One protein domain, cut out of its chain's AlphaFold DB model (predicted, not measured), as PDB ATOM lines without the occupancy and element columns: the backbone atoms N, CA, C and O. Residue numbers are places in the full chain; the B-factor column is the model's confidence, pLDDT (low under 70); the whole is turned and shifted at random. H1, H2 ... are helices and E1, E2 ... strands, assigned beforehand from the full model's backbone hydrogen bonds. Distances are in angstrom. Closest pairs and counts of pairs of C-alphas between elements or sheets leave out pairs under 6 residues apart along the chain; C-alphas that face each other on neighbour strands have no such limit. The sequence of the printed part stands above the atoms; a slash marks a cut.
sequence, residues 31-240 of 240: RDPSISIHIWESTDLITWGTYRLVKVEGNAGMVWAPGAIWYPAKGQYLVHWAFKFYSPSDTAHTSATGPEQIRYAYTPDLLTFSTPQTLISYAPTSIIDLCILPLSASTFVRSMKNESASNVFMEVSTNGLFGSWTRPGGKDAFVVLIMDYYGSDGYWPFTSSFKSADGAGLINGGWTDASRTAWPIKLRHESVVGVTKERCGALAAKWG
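What this domain is: This is residues 31 to 240 of the 240 residues of the protein "Glycoside hydrolase family 43 protein" of Hyaloscypha bicolor E (UniProt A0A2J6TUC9). Two strongly twisted antiparallel sheets, E3-E4-E5-E6 and E7-E8-E9, make a sandwich that is only partly face to face, with strand E7 packing across E3, E4 and E5. The hairpin E1-E2 lies beside E3, the small hairpins E10-E11 and E12-E13 lie off the E7-E8-E9 side, and helix H1 closes the printed part far from the sheets, after a long link. The printed part has 210 residues, with thirteen named strands, E1 to E13 in that order, and then one named helix; the class is mostly strand, though under half of the residues are in named elements. The whole is compact, with a radius of gyration of the C-alphas of 18.6 A and spans of 54 by 43 by 40 A.

Where its parts are: Begin with E1, residues 36 to 39, at C-alpha 36 (46.968, -32.503, 238.478); E2 follows at residues 52 to 55. Find C-alpha 60 at (55.352, -31.971, 244.222): from there E3 runs to residue 71, 25.2 A from first to last C-alpha, and bends by 69 degrees at residue 65. E4, residues 76 to 86, is 29.0 A long and bends by 60 degrees at residue 82. E5, residues 96 to 107, is 27.3 A long and bends by 90 degrees at residue 99. Next come E6, residues 117 to 120; E7, residues 127 to 134, 20.0 A long; E8, residues 140 to 146, 19.2 A long; and E9, residues 151 to 157, 20.2 A long. Four strands of three residues follow: E10 at 179 to 181, E11 at 186 to 188, E12 at 190 to 192 and E13 at 207 to 209. Last, H1 runs from residue 229 to residue 239, 15.3 A long, and ends at C-alpha 239 (29.600, -13.021, 224.090).

How they stand to each other: Look first at E3 E4 E5 E6, a meander, each strand the antiparallel neighbour of the one before, with E3 and E6 as edge strands. N 67 and O 80 are 2.9 A apart between E3 and E4, N 81 and O 103 are 2.9 A apart between E4 and E5, and N 104 and O 117 are 2.8 A apart between E5 and E6. E7 E8 E9 is a second meander; look for N 131 and O 143 at 2.8 A and N 142 and O 155 at 2.9 A. The two sheets form the sandwich, two sheets face to face, with best planes 38 degrees apart. The closest C-alphas of E4 and E7 are those of Ala 82 and Ile 128, 5.0 A apart, and those of E3 and E7 are Ala 65 and Asp 129, 5.7 A apart. E8 and E9 are apart from E3, E4, E5 and E6. In the hairpin E1 and E2, N 37 and O 54 are 2.8 A apart; the closest C-alphas of E1 and E3 are those of Ser 36 and Val 63, 6.8 A apart. In the hairpin E10 and E11, N 181 and O 186 are 2.9 A apart. E11 runs on into E12 at 14 degrees across one residue, and in the hairpin E12 and E13 N 191 and O 208 are 2.9 A apart. H1 is not on either sheet of the sandwich, and every O i to N i+4 pair in it is within hydrogen-bond range.

The domain as a whole: The two C-alphas farthest apart are those of Ala 92 and Ala 197, at 57.3 A. The printed part has no cut. The links E1 to E2, E9 to E10, E12 to E13 and E13 to H1 are long. The mean pLDDT of the printed part is 75.4; look for values under 70 at residues 31 to 34, 151, 168 to 227 and 240.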
ATOM      1  N   ARG A  31      47.872 -26.804 250.339       46.62
ATOM      2  CA  ARG A  31      47.496 -28.169 250.717       46.62
ATOM      3  C   ARG A  31      46.854 -28.908 249.540       46.62
ATOM      4  O   ARG A  31      45.818 -28.489 249.030       46.62
ATOM      5  N   ASP A  32      47.539 -29.975 249.145       46.28
ATOM      6  CA  ASP A  32      47.264 -31.022 248.153       46.28
ATOM      7  C   ASP A  32      45.776 -31.214 247.772       46.28
ATOM      8  O   ASP A  32      44.952 -31.548 248.632       46.28
ATOM      9  N   PRO A  33      45.400 -30.920 246.504       46.25
ATOM     10  CA  PRO A  33      45.377 -31.974 245.475       46.25
ATOM     11  C   PRO A  33      45.994 -31.581 244.113       46.25
ATOM     12  O   PRO A  33      45.701 -32.202 243.089       46.25
ATOM     13  N   SER A  34      46.803 -30.520 244.029       59.62
ATOM     14  CA  SER A  34      47.096 -29.913 242.722       59.62
ATOM     15  C   SER A  34      48.217 -30.545 241.906       59.62
ATOM     16  O   SER A  34      48.570 -29.932 240.923       59.62
ATOM     17  N   ILE A  35      48.715 -31.764 242.165       73.62
ATOM     18  CA  ILE A  35      49.630 -32.478 241.225       73.62
ATOM     19  C   ILE A  35      48.978 -32.851 239.879       73.62
ATOM     20  O   ILE A  35      49.469 -33.698 239.129       73.62
ATOM     21  N   SER A  36      47.831 -32.246 239.601       85.12
ATOM     22  CA  SER A  36      46.968 -32.503 238.478       85.12
ATOM     23  C   SER A  36      46.594 -31.203 237.784       85.12
ATOM     24  O   SER A  36      46.450 -30.158 238.415       85.12
ATOM     25  N   ILE A  37      46.371 -31.289 236.481       86.75
ATOM     26  CA  ILE A  37      45.926 -30.177 235.649       86.75
ATOM     27  C   ILE A  37      44.432 -30.334 235.376       86.75
ATOM     28  O   ILE A  37      43.942 -31.423 235.072       86.75
ATOM     29  N   HIS A  38      43.704 -29.226 235.486       84.94
ATOM     30  CA  HIS A  38      42.301 -29.152 235.106       84.94
ATOM     31  C   HIS A  38      42.175 -29.031 233.582       84.94
ATOM     32  O   HIS A  38      42.769 -28.130 232.989       84.94
ATOM     33  N   ILE A  39      41.374 -29.892 232.956       86.00
ATOM     34  CA  ILE A  39      41.147 -29.891 231.509       86.00
ATOM     35  C   ILE A  39      39.650 -29.775 231.212       86.00
ATOM     36  O   ILE A  39      38.820 -30.474 231.797       86.00
ATOM     37  N   TRP A  40      39.335 -28.906 230.256       86.25
ATOM     38  CA  TRP A  40      38.055 -28.836 229.561       86.25
ATOM     39  C   TRP A  40      38.332 -28.795 228.064       86.25
ATOM     40  O   TRP A  40      39.339 -28.236 227.630       86.25
ATOM     41  N   GLU A  41      37.418 -29.344 227.275       87.00
ATOM     42  CA  GLU A  41      37.530 -29.381 225.820       87.00
ATOM     43  C   GLU A  41      36.354 -28.667 225.177       87.00
ATOM     44  O   GLU A  41      35.239 -28.667 225.700       87.00
ATOM     45  N   SER A  42      36.611 -28.054 224.031       87.12
ATOM     46  CA  SER A  42      35.597 -27.381 223.239       87.12
ATOM     47  C   SER A  42      36.007 -27.408 221.774       87.12
ATOM     48  O   SER A  42      37.180 -27.236 221.441       87.12
ATOM     49  N   THR A  43      35.035 -27.616 220.892       87.56
ATOM     50  CA  THR A  43      35.233 -27.567 219.438       87.56
ATOM     51  C   THR A  43      34.980 -26.171 218.864       87.56
ATOM     52  O   THR A  43      35.478 -25.852 217.780       87.56
ATOM     53  N   ASP A  44      34.262 -25.320 219.603       83.81
ATOM     54  CA  ASP A  44      33.758 -24.008 219.177       83.81
ATOM     55  C   ASP A  44      34.181 -22.844 220.103       83.81
ATOM     56  O   ASP A  44      33.896 -21.687 219.801       83.81
ATOM     57  N   LEU A  45      34.883 -23.136 221.207       84.75
ATOM     58  CA  LEU A  45      35.255 -22.223 222.303       84.75
ATOM     59  C   LEU A  45      34.064 -21.605 223.065       84.75
ATOM     60  O   LEU A  45      34.254 -20.725 223.910       84.75
ATOM     61  N   ILE A  46      32.846 -22.071 222.796       84.06
ATOM     62  CA  ILE A  46      31.590 -21.576 223.370       84.06
ATOM     63  C   ILE A  46      30.973 -22.654 224.259       84.06
ATOM     64  O   ILE A  46      30.640 -22.393 225.417       84.06
ATOM     65  N   THR A  47      30.840 -23.856 223.716       84.06
ATOM     66  CA  THR A  47      30.294 -25.038 224.367       84.06
ATOM     67  C   THR A  47      31.451 -25.883 224.874       84.06
ATOM     68  O   THR A  47      32.310 -26.307 224.101       84.06
ATOM     69  N   TRP A  48      31.489 -26.127 226.180       86.38
ATOM     70  CA  TRP A  48      32.552 -26.896 226.822       86.38
ATOM     71  C   TRP A  48      32.029 -28.255 227.267       86.38
ATOM     72  O   TRP A  48      30.928 -28.362 227.806       86.38
ATOM     73  N   GLY A  49      32.827 -29.288 227.015       85.75
ATOM     74  CA  GLY A  49      32.547 -30.653 227.431       85.75
ATOM     75  C   GLY A  49      32.798 -30.886 228.919       85.75
ATOM     76  O   GLY A  49      32.997 -29.963 229.715       85.75
ATOM     77  N   THR A  50      32.804 -32.164 229.289       85.81
ATOM     78  CA  THR A  50      32.993 -32.599 230.672       85.81
ATOM     79  C   THR A  50      34.379 -32.225 231.194       85.81
ATOM     80  O   THR A  50      35.403 -32.487 230.565       85.81
ATOM     81  N   TYR A  51      34.390 -31.640 232.387       83.69
ATOM     82  CA  TYR A  51      35.590 -31.372 233.170       83.69
ATOM     83  C   TYR A  51      36.348 -32.661 233.519       83.69
ATOM     84  O   TYR A  51      35.735 -33.634 233.965       83.69
ATOM     85  N   ARG A  52      37.684 -32.640 233.428       84.50
ATOM     86  CA  ARG A  52      38.550 -33.686 233.994       84.50
ATOM     87  C   ARG A  52      39.746 -33.113 234.751       84.50
ATOM     88  O   ARG A  52      40.230 -32.023 234.449       84.50
ATOM     89  N   LEU A  53      40.239 -33.891 235.709       86.50
ATOM     90  CA  LEU A  53      41.474 -33.628 236.441       86.50
ATOM     91  C   LEU A  53      42.500 -34.694 236.047       86.50
ATOM     92  O   LEU A  53      42.238 -35.882 236.229       86.50
ATOM     93  N   VAL A  54      43.642 -34.287 235.494       88.12
ATOM     94  CA  VAL A  54      44.686 -35.219 235.041       88.12
ATOM     95  C   VAL A  54      45.920 -35.074 235.909       88.12
ATOM     96  O   VAL A  54      46.566 -34.030 235.880       88.12
ATOM     97  N   LYS A  55      46.252 -36.119 236.667       89.56
ATOM     98  CA  LYS A  55      47.461 -36.178 237.494       89.56
ATOM     99  C   LYS A  55      48.705 -36.246 236.610       89.56
ATOM    100  O   LYS A  55      48.827 -37.158 235.799       89.56
ATOM    101  N   VAL A  56      49.621 -35.298 236.795       91.38
ATOM    102  CA  VAL A  56      50.864 -35.173 236.014       91.38
ATOM    103  C   VAL A  56      52.125 -35.333 236.857       91.38
ATOM    104  O   VAL A  56      53.165 -35.677 236.315       91.38
ATOM    105  N   GLU A  57      52.050 -35.133 238.173       90.19
ATOM    106  CA  GLU A  57      53.188 -35.298 239.085       90.19
ATOM    107  C   GLU A  57      52.830 -36.191 240.280       90.19
ATOM    108  O   GLU A  57      51.670 -36.550 240.486       90.19
ATOM    109  N   GLY A  58      53.846 -36.598 241.046       83.50
ATOM    110  CA  GLY A  58      53.708 -37.449 242.234       83.50
ATOM    111  C   GLY A  58      53.921 -36.694 243.545       83.50
ATOM    112  O   GLY A  58      52.960 -36.395 244.245       83.50
ATOM    113  N   ASN A  59      55.186 -36.420 243.874       78.88
ATOM    114  CA  ASN A  59      55.604 -35.702 245.079       78.88
ATOM    115  C   ASN A  59      56.060 -34.282 244.697       78.88
ATOM    116  O   ASN A  59      57.233 -34.061 244.389       78.88
ATOM    117  N   ALA A  60      55.111 -33.347 244.643       82.62
ATOM    118  CA  ALA A  60      55.352 -31.971 244.222       82.62
ATOM    119  C   ALA A  60      54.772 -30.973 245.225       82.62
ATOM    120  O   ALA A  60      53.642 -31.137 245.676       82.62
ATOM    121  N   GLY A  61      55.508 -29.892 245.481       79.94
ATOM    122  CA  GLY A  61      55.015 -28.693 246.165       79.94
ATOM    123  C   GLY A  61      53.960 -27.942 245.375       79.94
ATOM    124  O   GLY A  61      53.104 -27.282 245.956       79.94
ATOM    125  N   MET A  62      54.002 -28.055 244.047       83.44
ATOM    126  CA  MET A  62      53.055 -27.395 243.162       83.44
ATOM    127  C   MET A  62      53.079 -27.985 241.751       83.44
ATOM    128  O   MET A  62      54.110 -28.477 241.289       83.44
ATOM    129  N   VAL A  63      51.944 -27.866 241.066       87.31
ATOM    130  CA  VAL A  63      51.807 -27.921 239.603       87.31
ATOM    131  C   VAL A  63      50.915 -26.741 239.239       87.31
ATOM    132  O   VAL A  63      49.689 -26.800 239.343       87.31
ATOM    133  N   TRP A  64      51.539 -25.616 238.908       87.88
ATOM    134  CA  TRP A  64      50.852 -24.338 238.712       87.88
ATOM    135  C   TRP A  64      51.031 -23.803 237.296       87.88
ATOM    136  O   TRP A  64      51.932 -24.220 236.571       87.88
ATOM    137  N   ALA A  65      50.147 -22.873 236.924       85.69
ATOM    138  CA  ALA A  65      50.164 -22.150 235.652       85.69
ATOM    139  C   ALA A  65      50.464 -23.050 234.432       85.69
ATOM    140  O   ALA A  65      51.445 -22.823 233.718       85.69
ATOM    141  N   PRO A  66      49.667 -24.112 234.202       89.94
ATOM    142  CA  PRO A  66      49.925 -25.002 233.090       89.94
ATOM    143  C   PRO A  66      49.694 -24.293 231.751       89.94
ATOM    144  O   PRO A  66      48.703 -23.583 231.570       89.94
ATOM    145  N   GLY A  67      50.583 -24.544 230.797       89.75
ATOM    146  CA  GLY A  67      50.452 -24.124 229.404       89.75
ATOM    147  C   GLY A  67      50.709 -25.294 228.464       89.75
ATOM    148  O   GLY A  67      51.274 -26.313 228.857       89.75
ATOM    149  N   ALA A  68      50.254 -25.176 227.221       90.81
ATOM    150  CA  ALA A  68      50.406 -26.221 226.221       90.81
ATOM    151  C   ALA A  68      50.736 -25.615 224.860       90.81
ATOM    152  O   ALA A  68      50.110 -24.640 224.440       90.81
ATOM    153  N   ILE A  69      51.683 -26.230 224.157       89.00
ATOM    154  CA  ILE A  69      52.013 -25.904 222.770       89.00
ATOM    155  C   ILE A  69      52.088 -27.184 221.948       89.00
ATOM    156  O   ILE A  69      52.549 -28.218 222.422       89.00
ATOM    157  N   TRP A  70      51.638 -27.130 220.699       89.12
ATOM    158  CA  TRP A  70      51.864 -28.234 219.772       89.12
ATOM    159  C   TRP A  70      53.350 -28.301 219.406       89.12
ATOM    160  O   TRP A  70      53.933 -27.281 219.033       89.12
ATOM    161  N   TYR A  71      53.961 -29.486 219.493       90.69
ATOM    162  CA  TYR A  71      55.359 -29.713 219.133       90.69
ATOM    163  C   TYR A  71      55.455 -30.640 217.908       90.69
ATOM    164  O   TYR A  71      55.429 -31.869 218.050       90.69
ATOM    165  N   PRO A  72      55.586 -30.079 216.685       87.06
ATOM    166  CA  PRO A  72      55.507 -30.845 215.440       87.06
ATOM    167  C   PRO A  72      56.503 -32.001 215.345       87.06
ATOM    168  O   PRO A  72      56.149 -33.065 214.853       87.06
ATOM    169  N   ALA A  73      57.719 -31.833 215.876       88.31
ATOM    170  CA  ALA A  73      58.759 -32.863 215.831       88.31
ATOM    171  C   ALA A  73      58.397 -34.148 216.604       88.31
ATOM    172  O   ALA A  73      59.011 -35.190 216.379       88.31
ATOM    173  N   LYS A  74      57.417 -34.088 217.516       91.19
ATOM    174  CA  LYS A  74      56.866 -35.255 218.222       91.19
ATOM    175  C   LYS A  74      55.444 -35.608 217.793       91.19
ATOM    176  O   LYS A  74      54.966 -36.666 218.179       91.19
ATOM    177  N   GLY A  75      54.770 -34.741 217.033       93.88
ATOM    178  CA  GLY A  75      53.348 -34.899 216.727       93.88
ATOM    179  C   GLY A  75      52.479 -34.948 217.988       93.88
ATOM    180  O   GLY A  75      51.519 -35.710 218.041       93.88
ATOM    181  N   GLN A  76      52.858 -34.199 219.027       96.62
ATOM    182  CA  GLN A  76      52.201 -34.192 220.336       96.62
ATOM    183  C   GLN A  76      52.195 -32.779 220.919       96.62
ATOM    184  O   GLN A  76      53.025 -31.940 220.559       96.62
ATOM    185  N   TYR A  77      51.294 -32.522 221.862       94.69
ATOM    186  CA  TYR A  77      51.390 -31.346 222.715       94.69
ATOM    187  C   TYR A  77      52.532 -31.522 223.708       94.69
ATOM    188  O   TYR A  77      52.657 -32.569 224.339       94.69
ATOM    189  N   LEU A  78      53.337 -30.479 223.870       95.94
ATOM    190  CA  LEU A  78      54.155 -30.272 225.050       95.94
ATOM    191  C   LEU A  78      53.330 -29.450 226.033       95.94
ATOM    192  O   LEU A  78      52.993 -28.297 225.753       95.94
ATOM    193  N   VAL A  79      53.005 -30.048 227.172       95.75
ATOM    194  CA  VAL A  79      52.320 -29.378 228.277       95.75
ATOM    195  C   VAL A  79      53.352 -29.105 229.352       95.75
ATOM    196  O   VAL A  79      54.071 -30.021 229.741       95.75
ATOM    197  N   HIS A  80      53.440 -27.865 229.815       95.31
ATOM    198  CA  HIS A  80      54.388 -27.431 230.835       95.31
ATOM    199  C   HIS A  80      53.669 -26.833 232.040       95.31
ATOM    200  O   HIS A  80      52.546 -26.354 231.913       95.31
ATOM    201  N   TRP A  81      54.323 -26.833 233.198       94.00
ATOM    202  CA  TRP A  81      53.813 -26.253 234.442       94.00
ATOM    203  C   TRP A  81      54.960 -25.833 235.358       94.00
ATOM    204  O   TRP A  81      56.060 -26.393 235.305       94.00
ATOM    205  N   ALA A  82      54.693 -24.852 236.215       92.50
ATOM    206  CA  ALA A  82      55.578 -24.504 237.313       92.50
ATOM    207  C   ALA A  82      55.521 -25.592 238.390       92.50
ATOM    208  O   ALA A  82      54.448 -26.102 238.725       92.50
ATOM    209  N   PHE A  83      56.683 -25.940 238.926       91.31
ATOM    210  CA  PHE A  83      56.872 -27.068 239.821       91.31
ATOM    211  C   PHE A  83      57.890 -26.747 240.916       91.31
ATOM    212  O   PHE A  83      58.879 -26.055 240.674       91.31
ATOM    213  N   LYS A  84      57.686 -27.303 242.112       88.06
ATOM    214  CA  LYS A  84      58.651 -27.262 243.216       88.06
ATOM    215  C   LYS A  84      58.780 -28.647 243.833       88.06
ATOM    216  O   LYS A  84      57.768 -29.320 244.016       88.06
ATOM    217  N   PHE A  85      59.999 -29.077 244.146       82.88
ATOM    218  CA  PHE A  85      60.226 -30.368 244.794       82.88
ATOM    219  C   PHE A  85      59.887 -30.281 246.286       82.88
ATOM    220  O   PHE A  85      60.113 -29.256 246.925       82.88
ATOM    221  N   TYR A  86      59.395 -31.376 246.855       81.88
ATOM    222  CA  TYR A  86      59.623 -31.655 248.271       81.88
ATOM    223  C   TYR A  86      60.869 -32.520 248.415       81.88
ATOM    224  O   TYR A  86      61.256 -33.242 247.490       81.88
ATOM    225  N   SER A  87      61.481 -32.487 249.601       78.81
ATOM    226  CA  SER A  87      62.442 -33.530 249.951       78.81
ATOM    227  C   SER A  87      61.767 -34.902 249.823       78.81
ATOM    228  O   SER A  87      60.641 -35.056 250.301       78.81
ATOM    229  N   PRO A  88      62.433 -35.932 249.267       74.62
ATOM    230  CA  PRO A  88      61.899 -37.294 249.274       74.62
ATOM    231  C   PRO A  88      61.550 -37.806 250.680       74.62
ATOM    232  O   PRO A  88      60.682 -38.662 250.821       74.62
ATOM    233  N   SER A  89      62.215 -37.281 251.716       80.12
ATOM    234  CA  SER A  89      61.954 -37.611 253.120       80.12
ATOM    235  C   SER A  89      60.825 -36.796 253.764       80.12
ATOM    236  O   SER A  89      60.374 -37.154 254.848       80.12
ATOM    237  N   ASP A  90      60.368 -35.710 253.136       74.56
ATOM    238  CA  ASP A  90      59.285 -34.866 253.652       74.56
ATOM    239  C   ASP A  90      57.933 -35.412 253.189       74.56
ATOM    240  O   ASP A  90      57.232 -34.810 252.383       74.56
ATOM    241  N   THR A  91      57.560 -36.584 253.700       74.75
ATOM    242  CA  THR A  91      56.277 -37.238 253.383       74.75
ATOM    243  C   THR A  91      55.064 -36.467 253.903       74.75
ATOM    244  O   THR A  91      53.939 -36.721 253.477       74.75
ATOM    245  N   ALA A  92      55.284 -35.523 254.821       74.94
ATOM    246  CA  ALA A  92      54.266 -34.615 255.326       74.94
ATOM    247  C   ALA A  92      54.110 -33.353 254.456       74.94
ATOM    248  O   ALA A  92      53.203 -32.559 254.719       74.94
ATOM    249  N   HIS A  93      54.963 -33.173 253.435       74.62
ATOM    250  CA  HIS A  93      54.935 -32.054 252.489       74.62
ATOM    251  C   HIS A  93      54.910 -30.683 253.193       74.62
ATOM    252  O   HIS A  93      54.183 -29.761 252.813       74.62
ATOM    253  N   THR A  94      55.691 -30.551 254.265       74.06
ATOM    254  CA  THR A  94      55.700 -29.357 255.127       74.06
ATOM    255  C   THR A  94      56.729 -28.313 254.710       74.06
ATOM    256  O   THR A  94      56.612 -27.153 255.099       74.06
ATOM    257  N   SER A  95      57.727 -28.709 253.923       71.31
ATOM    258  CA  SER A  95      58.912 -27.912 253.614       71.31
ATOM    259  C   SER A  95      59.377 -28.184 252.182       71.31
ATOM    260  O   SER A  95      60.281 -28.985 251.944       71.31
ATOM    261  N   ALA A  96      58.761 -27.511 251.203       72.00
ATOM    262  CA  ALA A  96      59.201 -27.603 249.810       72.00
ATOM    263  C   ALA A  96      60.652 -27.113 249.683       72.00
ATOM    264  O   ALA A  96      61.023 -26.093 250.268       72.00
ATOM    265  N   THR A  97      61.475 -27.835 248.924       77.19
ATOM    266  CA  THR A  97      62.920 -27.613 248.836       77.19
ATOM    267  C   THR A  97      63.348 -27.177 247.436       77.19
ATOM    268  O   THR A  97      62.797 -27.598 246.420       77.19
ATOM    269  N   GLY A  98      64.377 -26.329 247.392       84.00
ATOM    270  CA  GLY A  98      64.975 -25.843 246.149       84.00
ATOM    271  C   GLY A  98      64.156 -24.765 245.424       84.00
ATOM    272  O   GLY A  98      63.070 -24.396 245.875       84.00
ATOM    273  N   PRO A  99      64.698 -24.221 244.323       90.44
ATOM    274  CA  PRO A  99      64.009 -23.233 243.504       90.44
ATOM    275  C   PRO A  99      62.905 -23.871 242.657       90.44
ATOM    276  O   PRO A  99      63.004 -25.025 242.232       90.44
ATOM    277  N   GLU A 100      61.872 -23.086 242.377       92.19
ATOM    278  CA  GLU A 100      60.821 -23.395 241.418       92.19
ATOM    279  C   GLU A 100      61.411 -23.586 240.007       92.19
ATOM    280  O   GLU A 100      62.286 -22.836 239.565       92.19
ATOM    281  N   GLN A 101      60.931 -24.609 239.300       94.88
ATOM    282  CA  GLN A 101      61.360 -24.986 237.953       94.88
ATOM    283  C   GLN A 101      60.152 -25.141 237.034       94.88
ATOM    284  O   GLN A 101      59.024 -25.329 237.496       94.88
ATOM    285  N   ILE A 102      60.393 -25.160 235.724       96.31
ATOM    286  CA  ILE A 102      59.366 -25.547 234.759       96.31
ATOM    287  C   ILE A 102      59.561 -27.003 234.364       96.31
ATOM    288  O   ILE A 102      60.609 -27.391 233.836       96.31
ATOM    289  N   ARG A 103      58.524 -27.805 234.591       96.75
ATOM    290  CA  ARG A 103      58.418 -29.202 234.165       96.75
ATOM    291  C   ARG A 103      57.529 -29.294 232.936       96.75
ATOM    292  O   ARG A 103      56.741 -28.389 232.672       96.75
ATOM    293  N   TYR A 104      57.663 -30.375 232.181       97.69
ATOM    294  CA  TYR A 104      56.808 -30.647 231.037       97.69
ATOM    295  C   TYR A 104      56.605 -32.140 230.802       97.69
ATOM    296  O   TYR A 104      57.440 -32.953 231.191       97.69
ATOM    297  N   ALA A 105      55.534 -32.490 230.103       97.81
ATOM    298  CA  ALA A 105      55.308 -33.818 229.548       97.81
ATOM    299  C   ALA A 105      54.674 -33.710 228.158       97.81
ATOM    300  O   ALA A 105      54.023 -32.714 227.827       97.81
ATOM    301  N   TYR A 106      54.867 -34.746 227.345       98.00
ATOM    302  CA  TYR A 106      54.196 -34.866 226.060       98.00
ATOM    303  C   TYR A 106      52.857 -35.575 226.207       98.00
ATOM    304  O   TYR A 106      52.713 -36.490 227.018       98.00
ATOM    305  N   THR A 107      51.893 -35.185 225.384       97.19
ATOM    306  CA  THR A 107      50.591 -35.848 225.303       97.19
ATOM    307  C   THR A 107      49.976 -35.661 223.914       97.19
ATOM    308  O   THR A 107      50.046 -34.564 223.355       97.19
ATOM    309  N   PRO A 108      49.389 -36.706 223.309       95.12
ATOM    310  CA  PRO A 108      48.669 -36.560 222.049       95.12
ATOM    311  C   PRO A 108      47.251 -35.994 222.241       95.12
ATOM    312  O   PRO A 108      46.684 -35.453 221.295       95.12
ATOM    313  N   ASP A 109      46.680 -36.117 223.442       91.31
ATOM    314  CA  ASP A 109      45.235 -36.035 223.690       91.31
ATOM    315  C   ASP A 109      44.854 -35.250 224.963       91.31
ATOM    316  O   ASP A 109      43.675 -35.145 225.296       91.31
ATOM    317  N   LEU A 110      45.830 -34.699 225.698       91.56
ATOM    318  CA  LEU A 110      45.616 -34.062 227.008       91.56
ATOM    319  C   LEU A 110      44.915 -35.000 228.014       91.56
ATOM    320  O   LEU A 110      44.160 -34.549 228.885       91.56
ATOM    321  N   LEU A 111      45.134 -36.309 227.872       89.38
ATOM    322  CA  LEU A 111      44.646 -37.357 228.767       89.38
ATOM    323  C   LEU A 111      45.796 -38.270 229.192       89.38
ATOM    324  O   LEU A 111      46.015 -38.470 230.385       89.38
ATOM    325  N   THR A 112      46.551 -38.779 228.224       92.06
ATOM    326  CA  THR A 112      47.700 -39.651 228.452       92.06
ATOM    327  C   THR A 112      48.976 -38.830 228.357       92.06
ATOM    328  O   THR A 112      49.291 -38.281 227.299       92.06
ATOM    329  N   PHE A 113      49.718 -38.743 229.458       95.75
ATOM    330  CA  PHE A 113      50.952 -37.967 229.549       95.75
ATOM    331  C   PHE A 113      52.167 -38.888 229.632       95.75
ATOM    332  O   PHE A 113      52.130 -39.934 230.281       95.75
ATOM    333  N   SER A 114      53.261 -38.488 228.987       97.44
ATOM    334  CA  SER A 114      54.565 -39.111 229.200       97.44
ATOM    335  C   SER A 114      55.071 -38.848 230.620       97.44
ATOM    336  O   SER A 114      54.610 -37.930 231.298       97.44
ATOM    337  N   THR A 115      56.106 -39.579 231.041       96.00
ATOM    338  CA  THR A 115      56.863 -39.222 232.249       96.00
ATOM    339  C   THR A 115      57.345 -37.771 232.146       96.00
ATOM    340  O   THR A 115      57.958 -37.431 231.125       96.00
ATOM    341  N   PRO A 116      57.095 -36.910 233.151       96.00
ATOM    342  CA  PRO A 116      57.493 -35.521 233.038       96.00
ATOM    343  C   PRO A 116      59.002 -35.328 233.187       96.00
ATOM    344  O   PRO A 116      59.696 -36.053 233.910       96.00
ATOM    345  N   GLN A 117      59.503 -34.310 232.503       96.56
ATOM    346  CA  GLN A 117      60.906 -33.929 232.413       96.56
ATOM    347  C   GLN A 117      61.068 -32.451 232.786       96.56
ATOM    348  O   GLN A 117      60.107 -31.683 232.790       96.56
ATOM    349  N   THR A 118      62.286 -32.031 233.118       96.25
ATOM    350  CA  THR A 118      62.577 -30.613 233.374       96.25
ATOM    351  C   THR A 118      62.756 -29.880 232.047       96.25
ATOM    352  O   THR A 118      63.564 -30.296 231.219       96.25
ATOM    353  N   LEU A 119      61.996 -28.801 231.846       97.00
ATOM    354  CA  LEU A 119      62.116 -27.912 230.687       97.00
ATOM    355  C   LEU A 119      63.074 -26.755 230.975       97.00
ATOM    356  O   LEU A 119      63.929 -26.440 230.154       97.00
ATOM    357  N   ILE A 120      62.910 -26.109 232.134       96.69
ATOM    358  CA  ILE A 120      63.695 -24.939 232.548       96.69
ATOM    359  C   ILE A 120      64.077 -25.098 234.015       96.69
ATOM    360  O   ILE A 120      63.213 -25.299 234.869       96.69
ATOM    361  N   SER A 121      65.370 -24.965 234.299       94.88
ATOM    362  CA  SER A 121      65.911 -24.843 235.649       94.88
ATOM    363  C   SER A 121      67.063 -23.849 235.640       94.88
ATOM    364  O   SER A 121      68.084 -24.097 235.003       94.88
ATOM    365  N   TYR A 122      66.885 -22.727 236.338       93.56
ATOM    366  CA  TYR A 122      67.884 -21.658 236.475       93.56
ATOM    367  C   TYR A 122      68.401 -21.549 237.910       93.56
ATOM    368  O   TYR A 122      68.730 -20.458 238.380       93.56
ATOM    369  N   ALA A 123      68.458 -22.683 238.615       91.12
ATOM    370  CA  ALA A 123      68.909 -22.746 239.997       91.12
ATOM    371  C   ALA A 123      70.210 -21.932 240.208       91.12
ATOM    372  O   ALA A 123      71.135 -22.048 239.402       91.12
ATOM    373  N   PRO A 124      70.294 -21.102 241.264       92.19
ATOM    374  CA  PRO A 124      69.361 -21.009 242.392       92.19
ATOM    375  C   PRO A 124      68.124 -20.121 242.149       92.19
ATOM    376  O   PRO A 124      67.354 -19.907 243.077       92.19
ATOM    377  N   THR A 125      67.920 -19.605 240.936       91.56
ATOM    378  CA  THR A 125      66.782 -18.738 240.599       91.56
ATOM    379  C   THR A 125      65.493 -19.539 240.452       91.56
ATOM    380  O   THR A 125      65.452 -20.532 239.722       91.56
ATOM    381  N   SER A 126      64.439 -19.058 241.101       92.56
ATOM    382  CA  SER A 126      63.087 -19.609 241.038       92.56
ATOM    383  C   SER A 126      62.318 -19.081 239.833       92.56
ATOM    384  O   SER A 126      62.144 -17.867 239.703       92.56
ATOM    385  N   ILE A 127      61.839 -19.979 238.969       92.81
ATOM    386  CA  ILE A 127      61.130 -19.635 237.731       92.81
ATOM    387  C   ILE A 127      59.718 -20.226 237.723       92.81
ATOM    388  O   ILE A 127      59.551 -21.437 237.882       92.81
ATOM    389  N   ILE A 128      58.715 -19.382 237.470       91.31
ATOM    390  CA  ILE A 128      57.303 -19.771 237.308       91.31
ATOM    391  C   ILE A 128      56.662 -19.067 236.101       91.31
ATOM    392  O   ILE A 128      57.326 -18.317 235.383       91.31
ATOM    393  N   ASP A 129      55.370 -19.318 235.877       87.19
ATOM    394  CA  ASP A 129      54.525 -18.604 234.909       87.19
ATOM    395  C   ASP A 129      55.105 -18.555 233.486       87.19
ATOM    396  O   ASP A 129      55.116 -17.518 232.821       87.19
ATOM    397  N   LEU A 130      55.616 -19.697 233.010       90.00
ATOM    398  CA  LEU A 130      56.091 -19.820 231.635       90.00
ATOM    399  C   LEU A 130      54.926 -19.647 230.654       90.00
ATOM    400  O   LEU A 130      53.924 -20.348 230.746       90.00
ATOM    401  N   CYS A 131      55.111 -18.802 229.647       86.38
ATOM    402  CA  CYS A 131      54.287 -18.756 228.445       86.38
ATOM    403  C   CYS A 131      55.202 -18.863 227.225       86.38
ATOM    404  O   CYS A 131      56.200 -18.151 227.134       86.38
ATOM    405  N   ILE A 132      54.868 -19.739 226.274       85.62
ATOM    406  CA  ILE A 132      55.616 -19.916 225.023       85.62
ATOM    407  C   ILE A 132      54.736 -19.508 223.842       85.62
ATOM    408  O   ILE A 132      53.610 -19.978 223.699       85.62
ATOM    409  N   LEU A 133      55.287 -18.678 222.964       79.81
ATOM    410  CA  LEU A 133      54.691 -18.246 221.713       79.81
ATOM    411  C   LEU A 133      55.567 -18.705 220.533       79.81
ATOM    412  O   LEU A 133      56.659 -18.163 220.331       79.81
ATOM    413  N   PRO A 134      55.117 -19.679 219.725       77.50
ATOM    414  CA  PRO A 134      55.767 -19.987 218.456       77.50
ATOM    415  C   PRO A 134      55.532 -18.845 217.457       77.50
ATOM    416  O   PRO A 134      54.392 -18.448 217.215       77.50
ATOM    417  N   LEU A 135      56.609 -18.323 216.867       74.44
ATOM    418  CA  LEU A 135      56.553 -17.335 215.779       74.44
ATOM    419  C   LEU A 135      56.764 -17.981 214.406       74.44
ATOM    420  O   LEU A 135      56.252 -17.493 213.401       74.44
ATOM    421  N   SER A 136      57.518 -19.077 214.360       78.50
ATOM    422  CA  SER A 136      57.737 -19.908 213.175       78.50
ATOM    423  C   SER A 136      58.032 -21.353 213.609       78.50
ATOM    424  O   SER A 136      57.932 -21.686 214.788       78.50
ATOM    425  N   ALA A 137      58.415 -22.224 212.670       80.38
ATOM    426  CA  ALA A 137      58.815 -23.596 212.988       80.38
ATOM    427  C   ALA A 137      60.079 -23.679 213.871       80.38
ATOM    428  O   ALA A 137      60.231 -24.636 214.630       80.38
ATOM    429  N   SER A 138      60.981 -22.696 213.782       82.94
ATOM    430  CA  SER A 138      62.246 -22.660 214.533       82.94
ATOM    431  C   SER A 138      62.369 -21.454 215.463       82.94
ATOM    432  O   SER A 138      63.238 -21.444 216.332       82.94
ATOM    433  N   THR A 139      61.509 -20.447 215.313       79.75
ATOM    434  CA  THR A 139      61.542 -19.230 216.123       79.75
ATOM    435  C   THR A 139      60.466 -19.270 217.191       79.75
ATOM    436  O   THR A 139      59.272 -19.332 216.888       79.75
ATOM    437  N   PHE A 140      60.892 -19.176 218.442       83.56
ATOM    438  CA  PHE A 140      60.027 -19.174 219.608       83.56
ATOM    439  C   PHE A 140      60.373 -17.995 220.498       83.56
ATOM    440  O   PHE A 140      61.532 -17.608 220.642       83.56
ATOM    441  N   VAL A 141      59.344 -17.460 221.128       80.69
ATOM    442  CA  VAL A 141      59.456 -16.464 222.179       80.69
ATOM    443  C   VAL A 141      58.868 -17.067 223.438       80.69
ATOM    444  O   VAL A 141      57.842 -17.742 223.373       80.69
ATOM    445  N   ARG A 142      59.495 -16.839 224.586       87.94
ATOM    446  CA  ARG A 142      58.919 -17.236 225.870       87.94
ATOM    447  C   ARG A 142      59.020 -16.118 226.879       87.94
ATOM    448  O   ARG A 142      60.037 -15.439 226.897       87.94
ATOM    449  N   SER A 143      58.007 -15.962 227.713       83.94
ATOM    450  CA  SER A 143      58.047 -15.119 228.906       83.94
ATOM    451  C   SER A 143      57.933 -15.983 230.152       83.94
ATOM    452  O   SER A 143      57.277 -17.021 230.119       83.94
ATOM    453  N   MET A 144      58.583 -15.577 231.235       86.00
ATOM    454  CA  MET A 144      58.515 -16.278 232.518       86.00
ATOM    455  C   MET A 144      58.821 -15.321 233.669       86.00
ATOM    456  O   MET A 144      59.465 -14.283 233.471       86.00
ATOM    457  N   LYS A 145      58.368 -15.675 234.870       83.31
ATOM    458  CA  LYS A 145      58.573 -14.891 236.087       83.31
ATOM    459  C   LYS A 145      59.741 -15.449 236.889       83.31
ATOM    460  O   LYS A 145      59.803 -16.645 237.159       83.31
ATOM    461  N   ASN A 146      60.655 -14.569 237.270       83.00
ATOM    462  CA  ASN A 146      61.681 -14.825 238.266       83.00
ATOM    463  C   ASN A 146      61.132 -14.419 239.637       83.00
ATOM    464  O   ASN A 146      61.028 -13.228 239.930       83.00
ATOM    465  N   GLU A 147      60.815 -15.398 240.479       82.56
ATOM    466  CA  GLU A 147      60.312 -15.146 241.837       82.56
ATOM    467  C   GLU A 147      61.391 -14.545 242.746       82.56
ATOM    468  O   GLU A 147      61.081 -13.748 243.629       82.56
ATOM    469  N   SER A 148      62.669 -14.857 242.507       79.88
ATOM    470  CA  SER A 148      63.788 -14.357 243.315       79.88
ATOM    471  C   SER A 148      64.014 -12.850 243.143       79.88
ATOM    472  O   SER A 148      64.417 -12.182 244.090       79.88
ATOM    473  N   ALA A 149      63.754 -12.314 241.948       75.88
ATOM    474  CA  ALA A 149      63.845 -10.881 241.646       75.88
ATOM    475  C   ALA A 149      62.473 -10.206 241.472       75.88
ATOM    476  O   ALA A 149      62.413  -9.005 241.215       75.88
ATOM    477  N   SER A 150      61.381 -10.969 241.594       75.38
ATOM    478  CA  SER A 150      59.998 -10.515 241.388       75.38
ATOM    479  C   SER A 150      59.780  -9.772 240.061       75.38
ATOM    480  O   SER A 150      59.053  -8.783 240.006       75.38
ATOM    481  N   ASN A 151      60.404 -10.241 238.974       64.75
ATOM    482  CA  ASN A 151      60.264  -9.646 237.645       64.75
ATOM    483  C   ASN A 151      59.929 -10.678 236.562       64.75
ATOM    484  O   ASN A 151      60.201 -11.869 236.695       64.75
ATOM    485  N   VAL A 152      59.347 -10.202 235.462       74.12
ATOM    486  CA  VAL A 152      59.069 -11.003 234.265       74.12
ATOM    487  C   VAL A 152      60.097 -10.669 233.193       74.12
ATOM    488  O   VAL A 152      60.458  -9.510 232.981       74.12
ATOM    489  N   PHE A 153      60.579 -11.689 232.496       72.00
ATOM    490  CA  PHE A 153      61.508 -11.520 231.388       72.00
ATOM    491  C   PHE A 153      61.138 -12.413 230.216       72.00
ATOM    492  O   PHE A 153      60.341 -13.340 230.357       72.00
ATOM    493  N   MET A 154      61.717 -12.117 229.054       79.31
ATOM    494  CA  MET A 154      61.521 -12.898 227.840       79.31
ATOM    495  C   MET A 154      62.839 -13.401 227.305       79.31
ATOM    496  O   MET A 154      63.870 -12.737 227.401       79.31
ATOM    497  N   GLU A 155      62.762 -14.542 226.651       84.00
ATOM    498  CA  GLU A 155      63.841 -15.060 225.841       84.00
ATOM    499  C   GLU A 155      63.324 -15.428 224.457       84.00
ATOM    500  O   GLU A 155      62.138 -15.710 224.252       84.00
ATOM    501  N   VAL A 156      64.245 -15.431 223.504       80.81
ATOM    502  CA  VAL A 156      64.010 -15.799 222.117       80.81
ATOM    503  C   VAL A 156      64.927 -16.958 221.772       80.81
ATOM    504  O   VAL A 156      66.123 -16.935 222.083       80.81
ATOM    505  N   SER A 157      64.365 -17.952 221.100       88.69
ATOM    506  CA  SER A 157      65.125 -18.969 220.392       88.69
ATOM    507  C   SER A 157      64.845 -18.861 218.904       88.69
ATOM    508  O   SER A 157      63.700 -18.686 218.492       88.69
ATOM    509  N   THR A 158      65.892 -18.963 218.091       88.50
ATOM    510  CA  THR A 158      65.809 -18.984 216.622       88.50
ATOM    511  C   THR A 158      66.127 -20.361 216.035       88.50
ATOM    512  O   THR A 158      66.009 -20.554 214.824       88.50
ATOM    513  N   ASN A 159      66.494 -21.325 216.885       92.12
ATOM    514  CA  ASN A 159      66.890 -22.685 216.521       92.12
ATOM    515  C   ASN A 159      66.032 -23.767 217.208       92.12
ATOM    516  O   ASN A 159      66.466 -24.910 217.346       92.12
ATOM    517  N   GLY A 160      64.798 -23.429 217.587       91.25
ATOM    518  CA  GLY A 160      63.779 -24.368 218.053       91.25
ATOM    519  C   GLY A 160      63.484 -24.311 219.553       91.25
ATOM    520  O   GLY A 160      64.215 -23.730 220.342       91.25
ATOM    521  N   LEU A 161      62.404 -24.973 219.969       92.00
ATOM    522  CA  LEU A 161      61.924 -24.964 221.359       92.00
ATOM    523  C   LEU A 161      62.974 -25.437 222.386       92.00
ATOM    524  O   LEU A 161      63.083 -24.875 223.474       92.00
ATOM    525  N   PHE A 162      63.750 -26.459 222.025       94.44
ATOM    526  CA  PHE A 162      64.857 -27.000 222.827       94.44
ATOM    527  C   PHE A 162      66.227 -26.483 222.368       94.44
ATOM    528  O   PHE A 162      67.258 -27.054 222.715       94.44
ATOM    529  N   GLY A 163      66.231 -25.434 221.548       93.50
ATOM    530  CA  GLY A 163      67.435 -24.770 221.093       93.50
ATOM    531  C   GLY A 163      68.029 -23.846 222.153       93.50
ATOM    532  O   GLY A 163      67.712 -23.896 223.344       93.50
ATOM    533  N   SER A 164      68.908 -22.967 221.694       93.81
ATOM    534  CA  SER A 164      69.501 -21.925 222.523       93.81
ATOM    535  C   SER A 164      68.491 -20.805 222.731       93.81
ATOM    536  O   SER A 164      67.841 -20.356 221.787       93.81
ATOM    537  N   TRP A 165      68.397 -20.337 223.970       92.06
ATOM    538  CA  TRP A 165      67.560 -19.213 224.355       92.06
ATOM    539  C   TRP A 165      68.451 -18.037 224.719       92.06
ATOM    540  O   TRP A 165      69.401 -18.175 225.488       92.06
ATOM    541  N   THR A 166      68.154 -16.882 224.143       84.44
ATOM    542  CA  THR A 166      68.851 -15.631 224.439       84.44
ATOM    543  C   THR A 166      67.857 -14.630 224.987       84.44
ATOM    544  O   THR A 166      66.700 -14.626 224.581       84.44
ATOM    545  N   ARG A 167      68.302 -13.783 225.914       80.44
ATOM    546  CA  ARG A 167      67.513 -12.677 226.455       80.44
ATOM    547  C   ARG A 167      67.909 -11.400 225.711       80.44
ATOM    548  O   ARG A 167      68.991 -10.873 225.993       80.44
ATOM    549  N   PRO A 168      67.113 -10.916 224.738       66.69
ATOM    550  CA  PRO A 168      67.440  -9.686 224.028       66.69
ATOM    551  C   PRO A 168      67.563  -8.533 225.029       66.69
ATOM    552  O   PRO A 168      66.682  -8.345 225.859       66.69
ATOM    553  N   GLY A 169      68.676  -7.796 224.985       63.44
ATOM    554  CA  GLY A 169      68.984  -6.733 225.951       63.44
ATOM    555  C   GLY A 169      69.713  -7.188 227.229       63.44
ATOM    556  O   GLY A 169      70.040  -6.349 228.064       63.44
ATOM    557  N   GLY A 170      70.024  -8.480 227.384       65.25
ATOM    558  CA  GLY A 170      70.851  -9.000 228.481       65.25
ATOM    559  C   GLY A 170      70.084  -9.344 229.765       65.25
ATOM    560  O   GLY A 170      68.860  -9.282 229.821       65.25
ATOM    561  N   LYS A 171      70.808  -9.741 230.823       64.75
ATOM    562  CA  LYS A 171      70.235 -10.288 232.076       64.75
ATOM    563  C   LYS A 171      69.291  -9.340 232.828       64.75
ATOM    564  O   LYS A 171      68.483  -9.797 233.628       64.75
ATOM    565  N   ASP A 172      69.402  -8.042 232.568       59.22
ATOM    566  CA  ASP A 172      68.588  -7.006 233.203       59.22
ATOM    567  C   ASP A 172      67.389  -6.604 232.317       59.22
ATOM    568  O   ASP A 172      66.491  -5.899 232.771       59.22
ATOM    569  N   ALA A 173      67.314  -7.094 231.068       51.94
ATOM    570  CA  ALA A 173      66.246  -6.752 230.130       51.94
ATOM    571  C   ALA A 173      64.948  -7.482 230.454       51.94
ATOM    572  O   ALA A 173      64.790  -8.672 230.209       51.94
ATOM    573  N   PHE A 174      64.000  -6.809 231.068       46.06
ATOM    574  CA  PHE A 174      62.654  -7.337 231.252       46.06
ATOM    575  C   PHE A 174      61.850  -7.185 229.956       46.06
ATOM    576  O   PHE A 174      62.221  -6.423 229.061       46.06
ATOM    577  N   VAL A 175      60.751  -7.929 229.852       48.25
ATOM    578  CA  VAL A 175      59.800  -7.735 228.759       48.25
ATOM    579  C   VAL A 175      58.555  -7.041 229.221       48.25
ATOM    580  O   VAL A 175      58.118  -7.200 230.355       48.25
ATOM    581  N   VAL A 176      57.989  -6.297 228.279       47.56
ATOM    582  CA  VAL A 176      56.745  -5.585 228.453       47.56
ATOM    583  C   VAL A 176      55.741  -6.057 227.401       47.56
ATOM    584  O   VAL A 176      55.689  -5.556 226.281       47.56
ATOM    585  N   LEU A 177      54.942  -7.056 227.776       51.62
ATOM    586  CA  LEU A 177      53.620  -7.320 227.216       51.62
ATOM    587  C   LEU A 177      52.743  -7.750 228.400       51.62
ATOM    588  O   LEU A 177      53.046  -8.751 229.033       51.62
ATOM    589  N   ILE A 178      51.733  -6.931 228.715       52.31
ATOM    590  CA  ILE A 178      50.963  -6.922 229.975       52.31
ATOM    591  C   ILE A 178      51.878  -6.846 231.216       52.31
ATOM    592  O   ILE A 178      52.243  -7.854 231.809       52.31
ATOM    593  N   MET A 179      52.267  -5.633 231.621       44.31
ATOM    594  CA  MET A 179      53.055  -5.442 232.848       44.31
ATOM    595  C   MET A 179      52.129  -5.492 234.066       44.31
ATOM    596  O   MET A 179      51.187  -4.706 234.149       44.31
ATOM    597  N   ASP A 180      52.388  -6.425 234.982       44.03
ATOM    598  CA  ASP A 180      51.782  -6.495 236.317       44.03
ATOM    599  C   ASP A 180      52.423  -5.442 237.234       44.03
ATOM    600  O   ASP A 180      53.625  -5.512 237.505       44.03
ATOM    601  N   TYR A 181      51.653  -4.466 237.720       48.06
ATOM    602  CA  TYR A 181      52.106  -3.518 238.740       48.06
ATOM    603  C   TYR A 181      51.777  -4.071 240.124       48.06
ATOM    604  O   TYR A 181      50.850  -3.617 240.805       48.06
ATOM    605  N   TYR A 182      52.556  -5.070 240.540       36.78
ATOM    606  CA  TYR A 182      52.376  -5.741 241.822       36.78
ATOM    607  C   TYR A 182      52.470  -4.739 242.990       36.78
ATOM    608  O   TYR A 182      53.507  -4.113 243.208       36.78
ATOM    609  N   GLY A 183      51.370  -4.578 243.738       39.53
ATOM    610  CA  GLY A 183      51.250  -3.637 244.863       39.53
ATOM    611  C   GLY A 183      50.660  -2.256 244.527       39.53
ATOM    612  O   GLY A 183      50.562  -1.422 245.424       39.53
ATOM    613  N   SER A 184      50.251  -2.015 243.275       49.78
ATOM    614  CA  SER A 184      49.628  -0.762 242.814       49.78
ATOM    615  C   SER A 184      48.363  -1.037 241.969       49.78
ATOM    616  O   SER A 184      47.572  -1.915 242.313       49.78
ATOM    617  N   ASP A 185      48.119  -0.292 240.887       54.25
ATOM    618  CA  ASP A 185      46.853  -0.243 240.139       54.25
ATOM    619  C   ASP A 185      46.640  -1.358 239.084       54.25
ATOM    620  O   ASP A 185      45.768  -1.242 238.217       54.25
ATOM    621  N   GLY A 186      47.379  -2.467 239.190       57.22
ATOM    622  CA  GLY A 186      47.144  -3.701 238.433       57.22
ATOM    623  C   GLY A 186      47.909  -3.798 237.109       57.22
ATOM    624  O   GLY A 186      49.068  -3.420 237.020       57.22
ATOM    625  N   TYR A 187      47.298  -4.369 236.069       52.91
ATOM    626  CA  TYR A 187      47.992  -4.665 234.808       52.91
ATOM    627  C   TYR A 187      47.865  -3.540 233.770       52.91
ATOM    628  O   TYR A 187      46.762  -3.025 233.555       52.91
ATOM    629  N   TRP A 188      48.951  -3.237 233.047       46.94
ATOM    630  CA  TRP A 188      48.944  -2.273 231.939       46.94
ATOM    631  C   TRP A 188      49.328  -2.903 230.588       46.94
ATOM    632  O   TRP A 188      50.357  -3.583 230.485       46.94
ATOM    633  N   PRO A 189      48.537  -2.673 229.520       51.94
ATOM    634  CA  PRO A 189      48.982  -2.930 228.158       51.94
ATOM    635  C   PRO A 189      50.083  -1.952 227.774       51.94
ATOM    636  O   PRO A 189      49.975  -0.758 228.030       51.94
ATOM    637  N   PHE A 190      51.059  -2.438 227.021       51.50
ATOM    638  CA  PHE A 190      52.018  -1.584 226.340       51.50
ATOM    639  C   PHE A 190      51.951  -1.842 224.846       51.50
ATOM    640  O   PHE A 190      51.792  -2.984 224.399       51.50
ATOM    641  N   THR A 191      52.069  -0.770 224.073       46.59
ATOM    642  CA  THR A 191      52.140  -0.820 222.613       46.59
ATOM    643  C   THR A 191      53.499  -0.353 222.123       46.59
ATOM    644  O   THR A 191      54.096   0.564 222.681       46.59
ATOM    645  N   SER A 192      53.980  -1.017 221.078       46.09
ATOM    646  CA  SER A 192      55.228  -0.728 220.382       46.09
ATOM    647  C   SER A 192      54.891  -0.176 219.012       46.09
ATOM    648  O   SER A 192      53.996  -0.696 218.341       46.09
ATOM    649  N   SER A 193      55.635   0.832 218.575       39.31
ATOM    650  CA  SER A 193      55.575   1.316 217.203       39.31
ATOM    651  C   SER A 193      56.928   1.147 216.511       39.31
ATOM    652  O   SER A 193      57.590   2.150 216.306       39.31
ATOM    653  N   PHE A 194      57.362  -0.067 216.134       41.16
ATOM    654  CA  PHE A 194      58.441  -0.230 215.133       41.16
ATOM    655  C   PHE A 194      58.465  -1.603 214.421       41.16
ATOM    656  O   PHE A 194      58.212  -2.644 215.025       41.16
ATOM    657  N   LYS A 195      58.820  -1.576 213.123       40.38
ATOM    658  CA  LYS A 195      59.331  -2.696 212.301       40.38
ATOM    659  C   LYS A 195      60.864  -2.593 212.257       40.38
ATOM    660  O   LYS A 195      61.361  -1.484 212.091       40.38
ATOM    661  N   SER A 196      61.612  -3.693 212.370       39.25
ATOM    662  CA  SER A 196      63.073  -3.642 212.197       39.25
ATOM    663  C   SER A 196      63.450  -3.322 210.740       39.25
ATOM    664  O   SER A 196      62.701  -3.640 209.813       39.25
ATOM    665  N   ALA A 197      64.605  -2.682 210.531       40.16
ATOM    666  CA  ALA A 197      65.109  -2.312 209.203       40.16
ATOM    667  C   ALA A 197      65.644  -3.511 208.382       40.16
ATOM    668  O   ALA A 197      65.893  -3.369 207.189       40.16
ATOM    669  N   ASP A 198      65.791  -4.685 209.000       43.56
ATOM    670  CA  ASP A 198      66.343  -5.920 208.423       43.56
ATOM    671  C   ASP A 198      65.321  -7.075 208.320       43.56
ATOM    672  O   ASP A 198      65.658  -8.170 207.877       43.56
ATOM    673  N   GLY A 199      64.066  -6.859 208.730       41.88
ATOM    674  CA  GLY A 199      63.017  -7.886 208.701       41.88
ATOM    675  C   GLY A 199      63.107  -8.963 209.794       41.88
ATOM    676  O   GLY A 199      62.231  -9.827 209.845       41.88
ATOM    677  N   ALA A 200      64.090  -8.906 210.697       40.78
ATOM    678  CA  ALA A 200      64.190  -9.773 211.870       40.78
ATOM    679  C   ALA A 200      63.734  -9.013 213.137       40.78
ATOM    680  O   ALA A 200      64.501  -8.284 213.758       40.78
ATOM    681  N   GLY A 201      62.460  -9.144 213.536       39.06
ATOM    682  CA  GLY A 201      61.976  -8.614 214.833       39.06
ATOM    683  C   GLY A 201      62.731  -9.244 216.023       39.06
ATOM    684  O   GLY A 201      63.365 -10.278 215.863       39.06
ATOM    685  N   LEU A 202      62.729  -8.751 217.264       39.69
ATOM    686  CA  LEU A 202      62.054  -7.666 217.978       39.69
ATOM    687  C   LEU A 202      63.099  -7.070 218.942       39.69
ATOM    688  O   LEU A 202      63.529  -7.752 219.868       39.69
ATOM    689  N   ILE A 203      63.492  -5.809 218.766       42.88
ATOM    690  CA  ILE A 203      64.249  -5.047 219.772       42.88
ATOM    691  C   ILE A 203      63.622  -3.650 219.774       42.88
ATOM    692  O   ILE A 203      63.649  -2.979 218.746       42.88
ATOM    693  N   ASN A 204      62.963  -3.237 220.862       49.78
ATOM    694  CA  ASN A 204      62.207  -1.980 220.896       49.78
ATOM    695  C   ASN A 204      62.611  -1.093 222.080       49.78
ATOM    696  O   ASN A 204      62.501  -1.511 223.230       49.78
ATOM    697  N   GLY A 205      63.000   0.145 221.765       40.09
ATOM    698  CA  GLY A 205      63.186   1.263 222.698       40.09
ATOM    699  C   GLY A 205      62.049   2.300 222.670       40.09
ATOM    700  O   GLY A 205      62.240   3.406 223.153       40.09
ATOM    701  N   GLY A 206      60.884   1.983 222.091       47.09
ATOM    702  CA  GLY A 206      59.741   2.897 221.950       47.09
ATOM    703  C   GLY A 206      58.408   2.269 222.360       47.09
ATOM    704  O   GLY A 206      57.495   2.171 221.542       47.09
ATOM    705  N   TRP A 207      58.305   1.765 223.592       53.84
ATOM    706  CA  TRP A 207      57.022   1.326 224.158       53.84
ATOM    707  C   TRP A 207      56.335   2.484 224.886       53.84
ATOM    708  O   TRP A 207      56.993   3.268 225.563       53.84
ATOM    709  N   THR A 208      55.012   2.565 224.763       53.31
ATOM    710  CA  THR A 208      54.163   3.498 225.521       53.31
ATOM    711  C   THR A 208      52.962   2.762 226.106       53.31
ATOM    712  O   THR A 208      52.537   1.735 225.558       53.31
ATOM    713  N   ASP A 209      52.433   3.281 227.214       55.34
ATOM    714  CA  ASP A 209      51.204   2.790 227.838       55.34
ATOM    715  C   ASP A 209      50.057   2.811 226.825       55.34
ATOM    716  O   ASP A 209      49.780   3.833 226.190       55.34
ATOM    717  N   ALA A 210      49.359   1.687 226.682       55.88
ATOM    718  CA  ALA A 210      48.138   1.642 225.894       55.88
ATOM    719  C   ALA A 210      46.916   1.973 226.762       55.88
ATOM    720  O   ALA A 210      46.906   1.810 227.984       55.88
ATOM    721  N   SER A 211      45.831   2.396 226.113       60.41
ATOM    722  CA  SER A 211      44.569   2.650 226.805       60.41
ATOM    723  C   SER A 211      44.008   1.383 227.470       60.41
ATOM    724  O   SER A 211      43.886   0.328 226.843       60.41
ATOM    725  N   ARG A 212      43.585   1.524 228.735       60.16
ATOM    726  CA  ARG A 212      42.885   0.494 229.527       60.16
ATOM    727  C   ARG A 212      41.361   0.523 229.361       60.16
ATOM    728  O   ARG A 212      40.674  -0.317 229.930       60.16
ATOM    729  N   THR A 213      40.801   1.449 228.578       65.50
ATOM    730  CA  THR A 213      39.340   1.661 228.504       65.50
ATOM    731  C   THR A 213      38.561   0.414 228.064       65.50
ATOM    732  O   THR A 213      37.426   0.223 228.485       65.50
ATOM    733  N   ALA A 214      39.163  -0.455 227.247       55.53
ATOM    734  CA  ALA A 214      38.529  -1.680 226.745       55.53
ATOM    735  C   ALA A 214      38.999  -2.969 227.454       55.53
ATOM    736  O   ALA A 214      38.667  -4.074 227.008       55.53
ATOM    737  N   TRP A 215      39.796  -2.849 228.521       54.38
ATOM    738  CA  TRP A 215      40.453  -3.989 229.158       54.38
ATOM    739  C   TRP A 215      39.553  -4.754 230.144       54.38
ATOM    740  O   TRP A 215      38.758  -4.145 230.861       54.38
ATOM    741  N   PRO A 216      39.671  -6.097 230.223       54.09
ATOM    742  CA  PRO A 216      38.965  -6.885 231.230       54.09
ATOM    743  C   PRO A 216      39.429  -6.548 232.654       54.09
ATOM    744  O   PRO A 216      40.620  -6.531 232.936       54.09
ATOM    745  N   ILE A 217      38.482  -6.377 233.574       54.06
ATOM    746  CA  ILE A 217      38.723  -6.008 234.984       54.06
ATOM    747  C   ILE A 217      39.204  -7.163 235.889       54.06
ATOM    748  O   ILE A 217      39.560  -6.935 237.040       54.06
ATOM    749  N   LYS A 218      39.181  -8.418 235.413       53.59
ATOM    750  CA  LYS A 218      39.550  -9.629 236.181       53.59
ATOM    751  C   LYS A 218      40.561 -10.480 235.411       53.59
ATOM    752  O   LYS A 218      40.240 -11.574 234.936       53.59
ATOM    753  N   LEU A 219      41.763  -9.941 235.239       50.69
ATOM    754  CA  LEU A 219      42.839 -10.612 234.514       50.69
ATOM    755  C   LEU A 219      43.385 -11.801 235.311       50.69
ATOM    756  O   LEU A 219      43.300 -11.857 236.536       50.69
ATOM    757  N   ARG A 220      43.882 -12.792 234.578       54.78
ATOM    758  CA  ARG A 220      44.583 -13.962 235.104       54.78
ATOM    759  C   ARG A 220      45.790 -14.202 234.214       54.78
ATOM    760  O   ARG A 220      45.655 -13.974 233.015       54.78
ATOM    761  N   HIS A 221      46.852 -14.741 234.806       52.69
ATOM    762  CA  HIS A 221      48.050 -15.254 234.137       52.69
ATOM    763  C   HIS A 221      47.679 -15.959 232.821       52.69
ATOM    764  O   HIS A 221      46.791 -16.827 232.808       52.69
ATOM    765  N   GLU A 222      48.277 -15.517 231.716       56.62
ATOM    766  CA  GLU A 222      47.815 -15.856 230.373       56.62
ATOM    767  C   GLU A 222      48.616 -16.946 229.653       56.62
ATOM    768  O   GLU A 222      49.821 -17.105 229.811       56.62
ATOM    769  N   SER A 223      47.898 -17.628 228.757       57.75
ATOM    770  CA  SER A 223      48.457 -18.325 227.602       57.75
ATOM    771  C   SER A 223      47.998 -17.584 226.349       57.75
ATOM    772  O   SER A 223      46.807 -17.292 226.200       57.75
ATOM    773  N   VAL A 224      48.917 -17.294 225.430       57.41
ATOM    774  CA  VAL A 224      48.582 -16.694 224.131       57.41
ATOM    775  C   VAL A 224      48.360 -17.809 223.115       57.41
ATOM    776  O   VAL A 224      49.301 -18.466 222.684       57.41
ATOM    777  N   VAL A 225      47.106 -18.013 222.710       63.28
ATOM    778  CA  VAL A 225      46.732 -18.984 221.672       63.28
ATOM    779  C   VAL A 225      46.118 -18.254 220.484       63.28
ATOM    780  O   VAL A 225      45.222 -17.424 220.642       63.28
ATOM    781  N   GLY A 226      46.598 -18.575 219.282       62.16
ATOM    782  CA  GLY A 226      45.971 -18.130 218.042       62.16
ATOM    783  C   GLY A 226      44.610 -18.801 217.842       62.16
ATOM    784  O   GLY A 226      44.479 -20.014 217.991       62.16
ATOM    785  N   VAL A 227      43.598 -18.016 217.479       69.75
ATOM    786  CA  VAL A 227      42.271 -18.508 217.082       69.75
ATOM    787  C   VAL A 227      41.991 -18.111 215.636       69.75
ATOM    788  O   VAL A 227      42.480 -17.086 215.165       69.75
ATOM    789  N   THR A 228      41.216 -18.924 214.916       75.12
ATOM    790  CA  THR A 228      40.846 -18.600 213.533       75.12
ATOM    791  C   THR A 228      39.864 -17.430 213.492       75.12
ATOM    792  O   THR A 228      39.196 -17.121 214.488       75.12
ATOM    793  N   LYS A 229      39.747 -16.779 212.329       75.31
ATOM    794  CA  LYS A 229      38.810 -15.667 212.134       75.31
ATOM    795  C   LYS A 229      37.365 -16.104 212.382       75.31
ATOM    796  O   LYS A 229      36.597 -15.356 212.981       75.31
ATOM    797  N   GLU A 230      37.019 -17.322 211.984       82.81
ATOM    798  CA  GLU A 230      35.695 -17.913 212.185       82.81
ATOM    799  C   GLU A 230      35.394 -18.089 213.678       82.81
ATOM    800  O   GLU A 230      34.356 -17.633 214.151       82.81
ATOM    801  N   ARG A 231      36.327 -18.675 214.447       81.06
ATOM    802  CA  ARG A 231      36.180 -18.856 215.906       81.06
ATOM    803  C   ARG A 231      36.065 -17.523 216.635       81.06
ATOM    804  O   ARG A 231      35.206 -17.349 217.492       81.06
ATOM    805  N   CYS A 232      36.899 -16.564 216.254       76.50
ATOM    806  CA  CYS A 232      36.842 -15.192 216.749       76.50
ATOM    807  C   CYS A 232      35.479 -14.531 216.454       76.50
ATOM    808  O   CYS A 232      34.893 -13.914 217.346       76.50
ATOM    809  N   GLY A 233      34.934 -14.706 215.244       79.94
ATOM    810  CA  GLY A 233      33.600 -14.225 214.874       79.94
ATOM    811  C   GLY A 233      32.476 -14.883 215.681       79.94
ATOM    812  O   GLY A 233      31.598 -14.187 216.188       79.94
ATOM    813  N   ALA A 234      32.533 -16.204 215.869       85.44
ATOM    814  CA  ALA A 234      31.557 -16.951 216.663       85.44
ATOM    815  C   ALA A 234      31.555 -16.515 218.139       85.44
ATOM    816  O   ALA A 234      30.493 -16.287 218.725       85.44
ATOM    817  N   LEU A 235      32.740 -16.333 218.730       82.44
ATOM    818  CA  LEU A 235      32.890 -15.836 220.098       82.44
ATOM    819  C   LEU A 235      32.287 -14.438 220.270       82.44
ATOM    820  O   LEU A 235      31.552 -14.213 221.231       82.44
ATOM    821  N   ALA A 236      32.558 -13.525 219.334       78.19
ATOM    822  CA  ALA A 236      31.988 -12.178 219.353       78.19
ATOM    823  C   ALA A 236      30.456 -12.202 219.214       78.19
ATOM    824  O   ALA A 236      29.762 -11.488 219.933       78.19
ATOM    825  N   ALA A 237      29.909 -13.060 218.349       84.25
ATOM    826  CA  ALA A 237      28.462 -13.202 218.189       84.25
ATOM    827  C   ALA A 237      27.771 -13.716 219.466       84.25
ATOM    828  O   ALA A 237      26.656 -13.299 219.777       84.25
ATOM    829  N   LYS A 238      28.426 -14.608 220.221       81.69
ATOM    830  CA  LYS A 238      27.866 -15.185 221.452       81.69
ATOM    831  C   LYS A 238      28.012 -14.273 222.670       81.69
ATOM    832  O   LYS A 238      27.084 -14.178 223.471       81.69
ATOM    833  N   TRP A 239      29.190 -13.675 222.843       78.44
ATOM    834  CA  TRP A 239      29.600 -13.021 224.090       78.44
ATOM    835  C   TRP A 239      29.719 -11.496 223.996       78.44
ATOM    836  O   TRP A 239      30.005 -10.854 225.011       78.44
ATOM    837  N   GLY A 240      29.448 -10.929 222.817       63.25
ATOM    838  CA  GLY A 240      29.338  -9.490 222.580       63.25
ATOM    839  C   GLY A 240      30.657  -8.751 222.587       63.25
ATOM    840  O   GLY A 240      30.611  -7.546 222.912       63.25
TER     841      GLY A 240